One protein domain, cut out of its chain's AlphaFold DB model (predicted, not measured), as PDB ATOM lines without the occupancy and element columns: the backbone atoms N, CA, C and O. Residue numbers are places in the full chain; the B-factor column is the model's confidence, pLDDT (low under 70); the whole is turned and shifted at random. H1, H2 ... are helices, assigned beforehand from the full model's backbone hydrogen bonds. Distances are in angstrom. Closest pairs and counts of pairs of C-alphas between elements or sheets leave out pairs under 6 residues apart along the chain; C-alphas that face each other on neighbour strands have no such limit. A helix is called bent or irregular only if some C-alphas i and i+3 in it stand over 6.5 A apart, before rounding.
ATOM      1  N   TYR A 197     176.613 218.650 287.550       90.69
ATOM      2  CA  TYR A 197     177.895 218.823 286.849       90.69
ATOM      3  C   TYR A 197     178.920 217.743 287.221       90.69
ATOM      4  O   TYR A 197     179.661 217.265 286.366       90.69
ATOM      5  N   TYR A 198     178.925 217.315 288.486       92.06
ATOM      6  CA  TYR A 198     179.803 216.249 288.960       92.06
ATOM      7  C   TYR A 198     179.399 214.880 288.398       92.06
ATOM      8  O   TYR A 198     180.261 214.108 287.982       92.06
ATOM      9  N   LEU A 199     178.094 214.596 288.319       92.44
ATOM     10  CA  LEU A 199     177.600 213.334 287.760       92.44
ATOM     11  C   LEU A 199     177.964 213.184 286.277       92.44
ATOM     12  O   LEU A 199     178.416 212.115 285.872       92.44
ATOM     13  N   VAL A 200     177.842 214.258 285.491       91.50
ATOM     14  CA  VAL A 200     178.272 214.261 284.082       91.50
ATOM     15  C   VAL A 200     179.783 214.032 283.970       91.50
ATOM     16  O   VAL A 200     180.210 213.240 283.134       91.50
ATOM     17  N   ALA A 201     180.590 214.651 284.838       94.19
ATOM     18  CA  ALA A 201     182.040 214.469 284.833       94.19
ATOM     19  C   ALA A 201     182.463 213.020 285.133       94.19
ATOM     20  O   ALA A 201     183.349 212.498 284.461       94.19
ATOM     21  N   ILE A 202     181.822 212.346 286.095       93.94
ATOM     22  CA  ILE A 202     182.123 210.933 286.391       93.94
ATOM     23  C   ILE A 202     181.716 210.026 285.232       93.94
ATOM     24  O   ILE A 202     182.476 209.135 284.866       93.94
ATOM     25  N   VAL A 203     180.530 210.233 284.653       92.94
ATOM     26  CA  VAL A 203     180.068 209.425 283.514       92.94
ATOM     27  C   VAL A 203     180.998 209.609 282.312       92.94
ATOM     28  O   VAL A 203     181.362 208.623 281.678       92.94
ATOM     29  N   PHE A 204     181.446 210.839 282.045       93.62
ATOM     30  CA  PHE A 204     182.448 211.114 281.013       93.62
ATOM     31  C   PHE A 204     183.779 210.419 281.307       93.62
ATOM     32  O   PHE A 204     184.341 209.807 280.412       93.62
ATOM     33  N   LEU A 205     184.257 210.446 282.555       95.31
ATOM     34  CA  LEU A 205     185.495 209.768 282.947       95.31
ATOM     35  C   LEU A 205     185.403 208.246 282.763       95.31
ATOM     36  O   LEU A 205     186.353 207.630 282.291       95.31
ATOM     37  N   LEU A 206     184.264 207.637 283.105       93.62
ATOM     38  CA  LEU A 206     184.032 206.207 282.877       93.62
ATOM     39  C   LEU A 206     184.034 205.864 281.379       93.62
ATOM     40  O   LEU A 206     184.656 204.876 280.993       93.62
ATOM     41  N   PHE A 207     183.396 206.699 280.553       93.62
ATOM     42  CA  PHE A 207     183.400 206.554 279.094       93.62
ATOM     43  C   PHE A 207     184.790 206.817 278.472       93.62
ATOM     44  O   PHE A 207     185.185 206.191 277.498       93.62
ATOM     45  N   ASP A 208     185.587 207.722 279.032       96.56
ATOM     46  CA  ASP A 208     186.946 207.979 278.546       96.56
ATOM     47  C   ASP A 208     187.845 206.757 278.798       96.56
ATOM     48  O   ASP A 208     188.518 206.246 277.897       96.56
ATOM     49  N   VAL A 209     187.757 206.191 280.004       95.94
ATOM     50  CA  VAL A 209     188.517 205.000 280.397       95.94
ATOM     51  C   VAL A 209     188.171 203.770 279.549       95.94
ATOM     52  O   VAL A 209     189.075 202.995 279.238       95.94
ATOM     53  N   GLU A 210     186.921 203.570 279.118       96.06
ATOM     54  CA  GLU A 210     186.610 202.450 278.210       96.06
ATOM     55  C   GLU A 210     187.304 202.584 276.854       96.06
ATOM     56  O   GLU A 210     187.806 201.586 276.330       96.06
ATOM     57  N   THR A 211     187.418 203.797 276.303       95.62
ATOM     58  CA  THR A 211     188.083 203.991 275.008       95.62
ATOM     59  C   THR A 211     189.574 203.683 275.093       95.62
ATOM     60  O   THR A 211     190.122 203.073 274.174       95.62
ATOM     61  N   VAL A 212     190.213 203.990 276.228       96.69
ATOM     62  CA  VAL A 212     191.613 203.626 276.496       96.69
ATOM     63  C   VAL A 212     191.825 202.111 276.422       96.69
ATOM     64  O   VAL A 212     192.888 201.677 275.980       96.69
ATOM     65  N   PHE A 213     190.833 201.294 276.789       94.00
ATOM     66  CA  PHE A 213     190.909 199.835 276.645       94.00
ATOM     67  C   PHE A 213     190.588 199.351 275.227       94.00
ATOM     68  O   PHE A 213     191.211 198.404 274.743       94.00
ATOM     69  N   ILE A 214     189.658 200.012 274.535       94.50
ATOM     70  CA  ILE A 214     189.269 199.649 273.165       94.50
ATOM     71  C   ILE A 214     190.403 199.947 272.170       94.50
ATOM     72  O   ILE A 214     190.613 199.168 271.241       94.50
ATOM     73  N   PHE A 215     191.169 201.027 272.362       95.00
ATOM     74  CA  PHE A 215     192.219 201.450 271.424       95.00
ATOM     75  C   PHE A 215     193.316 200.390 271.192       95.00
ATOM     76  O   PHE A 215     193.531 200.014 270.036       95.00
ATOM     77  N   PRO A 216     194.001 199.864 272.230       92.62
ATOM     78  CA  PRO A 216     195.017 198.822 272.074       92.62
ATOM     79  C   PRO A 216     194.471 197.528 271.457       92.62
ATOM     80  O   PRO A 216     195.170 196.848 270.701       92.62
ATOM     81  N   TRP A 217     193.213 197.191 271.752       93.38
ATOM     82  CA  TRP A 217     192.551 196.041 271.147       93.38
ATOM     83  C   TRP A 217     192.277 196.265 269.655       93.38
ATOM     84  O   TRP A 217     192.604 195.406 268.837       93.38
ATOM     85  N   ALA A 218     191.772 197.441 269.276       92.50
ATOM     86  CA  ALA A 218     191.474 197.776 267.886       92.50
ATOM     87  C   ALA A 218     192.727 197.738 266.992       92.50
ATOM     88  O   ALA A 218     192.660 197.245 265.866       92.50
ATOM     89  N   ILE A 219     193.881 198.197 267.494       94.88
ATOM     90  CA  ILE A 219     195.139 198.175 266.724       94.88
ATOM     91  C   ILE A 219     195.737 196.768 266.571       94.88
ATOM     92  O   ILE A 219     196.478 196.528 265.620       94.88
ATOM     93  N   THR A 220     195.443 195.839 267.485       91.88
ATOM     94  CA  THR A 220     196.009 194.477 267.471       91.88
ATOM     95  C   THR A 220     195.036 193.417 266.965       91.88
ATOM     96  O   THR A 220     195.449 192.284 266.749       91.88
ATOM     97  N   TYR A 221     193.774 193.768 266.706       88.00
ATOM     98  CA  TYR A 221     192.681 192.839 266.397       88.00
ATOM     99  C   TYR A 221     193.029 191.722 265.391       88.00
ATOM    100  O   TYR A 221     192.632 190.578 265.581       88.00
ATOM    101  N   LEU A 222     193.826 192.027 264.361       85.75
ATOM    102  CA  LEU A 222     194.242 191.087 263.309       85.75
ATOM    103  C   LEU A 222     195.066 189.883 263.807       85.75
ATOM    104  O   LEU A 222     195.117 188.870 263.115       85.75
ATOM    105  N   SER A 223     195.733 189.984 264.960       86.06
ATOM    106  CA  SER A 223     196.575 188.916 265.522       86.06
ATOM    107  C   SER A 223     195.955 188.210 266.731       86.06
ATOM    108  O   SER A 223     196.576 187.310 267.301       86.06
ATOM    109  N   LEU A 224     194.748 188.608 267.142       86.44
ATOM    110  CA  LEU A 224     194.082 188.091 268.334       86.44
ATOM    111  C   LEU A 224     193.133 186.933 267.997       86.44
ATOM    112  O   LEU A 224     192.544 186.865 266.923       86.44
ATOM    113  N   ALA A 225     192.962 186.018 268.953       88.12
ATOM    114  CA  ALA A 225     191.999 184.928 268.838       88.12
ATOM    115  C   ALA A 225     190.551 185.455 268.851       88.12
ATOM    116  O   ALA A 225     190.226 186.377 269.603       88.12
ATOM    117  N   GLU A 226     189.656 184.788 268.113       87.88
ATOM    118  CA  GLU A 226     188.210 185.090 268.050       87.88
ATOM    119  C   GLU A 226     187.529 185.110 269.431       87.88
ATOM    120  O   GLU A 226     186.520 185.777 269.642       87.88
ATOM    121  N   PHE A 227     188.101 184.422 270.418       90.69
ATOM    122  CA  PHE A 227     187.632 184.468 271.799       90.69
ATOM    123  C   PHE A 227     187.732 185.872 272.422       90.69
ATOM    124  O   PHE A 227     186.821 186.303 273.129       90.69
ATOM    125  N   ILE A 228     188.805 186.613 272.132       92.31
ATOM    126  CA  ILE A 228     189.028 187.952 272.697       92.31
ATOM    127  C   ILE A 228     188.034 188.957 272.100       92.31
ATOM    128  O   ILE A 228     187.607 189.883 272.784       92.31
ATOM    129  N   PHE A 229     187.591 188.742 270.858       91.56
ATOM    130  CA  PHE A 229     186.532 189.545 270.246       91.56
ATOM    131  C   PHE A 229     185.250 189.527 271.089       91.56
ATOM    132  O   PHE A 229     184.718 190.584 271.428       91.56
ATOM    133  N   TRP A 230     184.800 188.344 271.519       95.00
ATOM    134  CA  TRP A 230     183.611 188.219 272.368       95.00
ATOM    135  C   TRP A 230     183.801 188.823 273.760       95.00
ATOM    136  O   TRP A 230     182.872 189.432 274.291       95.00
ATOM    137  N   GLN A 231     184.999 188.711 274.334       94.56
ATOM    138  CA  GLN A 231     185.319 189.364 275.607       94.56
ATOM    139  C   GLN A 231     185.230 190.890 275.504       94.56
ATOM    140  O   GLN A 231     184.706 191.532 276.412       94.56
ATOM    141  N   MET A 232     185.686 191.469 274.392       94.38
ATOM    142  CA  MET A 232     185.626 192.917 274.176       94.38
ATOM    143  C   MET A 232     184.209 193.400 273.891       94.38
ATOM    144  O   MET A 232     183.803 194.429 274.425       94.38
ATOM    145  N   ILE A 233     183.413 192.632 273.142       95.00
ATOM    146  CA  ILE A 233     181.979 192.915 272.994       95.00
ATOM    147  C   ILE A 233     181.290 192.907 274.358       95.00
ATOM    148  O   ILE A 233     180.521 193.820 274.657       95.00
ATOM    149  N   LEU A 234     181.571 191.909 275.199       96.44
ATOM    150  CA  LEU A 234     181.001 191.826 276.541       96.44
ATOM    151  C   LEU A 234     181.420 193.025 277.407       96.44
ATOM    152  O   LEU A 234     180.580 193.606 278.091       96.44
ATOM    153  N   PHE A 235     182.692 193.423 277.347       95.31
ATOM    154  CA  PHE A 235     183.212 194.595 278.052       95.31
ATOM    155  C   PHE A 235     182.477 195.882 277.645       95.31
ATOM    156  O   PHE A 235     181.939 196.581 278.507       95.31
ATOM    157  N   ILE A 236     182.372 196.144 276.337       96.00
ATOM    158  CA  ILE A 236     181.659 197.309 275.794       96.00
ATOM    159  C   ILE A 236     180.179 197.262 276.188       96.00
ATOM    160  O   ILE A 236     179.617 198.277 276.597       96.00
ATOM    161  N   ALA A 237     179.541 196.091 276.108       96.44
ATOM    162  CA  ALA A 237     178.130 195.928 276.435       96.44
ATOM    163  C   ALA A 237     177.831 196.253 277.905       96.44
ATOM    164  O   ALA A 237     176.859 196.954 278.185       96.44
ATOM    165  N   ILE A 238     178.662 195.789 278.845       96.31
ATOM    166  CA  ILE A 238     178.465 196.033 280.281       96.31
ATOM    167  C   ILE A 238     178.606 197.527 280.611       96.31
ATOM    168  O   ILE A 238     177.773 198.071 281.340       96.31
ATOM    169  N   LEU A 239     179.615 198.207 280.058       94.25
ATOM    170  CA  LEU A 239     179.826 199.639 280.306       94.25
ATOM    171  C   LEU A 239     178.770 200.509 279.613       94.25
ATOM    172  O   LEU A 239     178.178 201.387 280.249       94.25
ATOM    173  N   SER A 240     178.418 200.177 278.368       94.81
ATOM    174  CA  SER A 240     177.314 200.814 277.638       94.81
ATOM    175  C   SER A 240     175.987 200.665 278.381       94.81
ATOM    176  O   SER A 240     175.194 201.605 278.430       94.81
ATOM    177  N   LEU A 241     175.739 199.516 279.017       96.12
ATOM    178  CA  LEU A 241     174.540 199.305 279.825       96.12
ATOM    179  C   LEU A 241     174.512 200.230 281.053       96.12
ATOM    180  O   LEU A 241     173.451 200.757 281.396       96.12
ATOM    181  N   GLY A 242     175.667 200.489 281.672       93.31
ATOM    182  CA  GLY A 242     175.812 201.488 282.734       93.31
ATOM    183  C   GLY A 242     175.465 202.905 282.262       93.31
ATOM    184  O   GLY A 242     174.734 203.625 282.949       93.31
ATOM    185  N   LEU A 243     175.908 203.282 281.058       93.00
ATOM    186  CA  LEU A 243     175.573 204.572 280.447       93.00
ATOM    187  C   LEU A 243     174.076 204.679 280.118       93.00
ATOM    188  O   LEU A 243     173.432 205.676 280.455       93.00
ATOM    189  N   VAL A 244     173.493 203.633 279.525       95.00
ATOM    190  CA  VAL A 244     172.051 203.561 279.238       95.00
ATOM    191  C   VAL A 244     171.237 203.654 280.528       95.00
ATOM    192  O   VAL A 244     170.222 204.352 280.562       95.00
ATOM    193  N   TYR A 245     171.682 203.010 281.609       94.31
ATOM    194  CA  TYR A 245     171.043 203.128 282.917       94.31
ATOM    195  C   TYR A 245     171.075 204.574 283.435       94.31
ATOM    196  O   TYR A 245     170.032 205.107 283.823       94.31
ATOM    197  N   ALA A 246     172.231 205.241 283.387       91.75
ATOM    198  CA  ALA A 246     172.357 206.643 283.792       91.75
ATOM    199  C   ALA A 246     171.451 207.573 282.961       91.75
ATOM    200  O   ALA A 246     170.827 208.487 283.512       91.75
ATOM    201  N   TRP A 247     171.311 207.297 281.660       92.50
ATOM    202  CA  TRP A 247     170.405 208.028 280.776       92.50
ATOM    203  C   TRP A 247     168.936 207.801 281.137       92.50
ATOM    204  O   TRP A 247     168.193 208.766 281.315       92.50
ATOM    205  N   LYS A 248     168.516 206.549 281.348       93.56
ATOM    206  CA  LYS A 248     167.144 206.225 281.776       93.56
ATOM    207  C   LYS A 248     166.784 206.828 283.136       93.56
ATOM    208  O   LYS A 248     165.616 207.102 283.384       93.56
ATOM    209  N   ARG A 249     167.770 207.056 284.008       90.12
ATOM    210  CA  ARG A 249     167.593 207.727 285.308       90.12
ATOM    211  C   ARG A 249     167.542 209.256 285.211       90.12
ATOM    212  O   ARG A 249     167.409 209.904 286.245       90.12
ATOM    213  N   GLY A 250     167.647 209.832 284.012       88.19
ATOM    214  CA  GLY A 250     167.532 211.276 283.795       88.19
ATOM    215  C   GLY A 250     168.698 212.084 284.369       88.19
ATOM    216  O   GLY A 250     168.574 213.289 284.559       88.19
TER     217      GLY A 250
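This is residues 197 to 250 of the 255 residues of the protein "NADH-quinone oxidoreductase subunit A" of Tepidiforma bonchosmolovskayae (UniProt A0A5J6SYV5). The printed part is a long helical hairpin: H1 runs the full length, and after a tight turn H2 folds back beside it, the two side by side and opposite ways. The turn, with residues 222 to 227 standing free, makes one end of the rod, and both ends of the printed part lie toward the other. There are 54 residues with two named helices, H1 then H2, and no named strand, and the class is all helix. The whole is loose, with a radius of gyration of the C-alphas of 13.3 A, and spans 41 by 17 by 8 A.

H1 is residues 197 to 223, 41.2 A from first to last C-alpha; C-alpha 197 is at (177.895, 218.823, 286.849) and C-alpha 223 at (196.575, 188.916, 265.522). It has a kink of 27 degrees near residue 217, and it is irregular: C-alphas 219 and 222 are 7.9 A apart. H2 is residues 226 to 248, 32.8 A long, and C-alpha 248 is at (167.144, 206.225, 281.776).

H1 and H2 form a helical hairpin joined by a tight link of 2 residues, Leu 224 and Ala 225. They touch, with 6 pairs of C-alphas within 8 A; the closest C-alphas are those of Val 203 and Leu 243, 7.3 A apart. Their lines stand at a shallow tilt of 15 degrees, opposite ways, and their centres are 11.1 A apart. Of the O i to N i+4 pairs, 19 of 23 in H1 and 18 of 19 in H2 are within hydrogen-bond range.

The outline is a rod. The two C-alphas farthest apart are those of Tyr 197 and Ser 223, at 41.2 A, while those of Tyr 197 and Gly 250, the first and last printed, are 13.2 A apart. The printed part has no cut. Its mean pLDDT is 93.1, and no printed residue of this model is under 70.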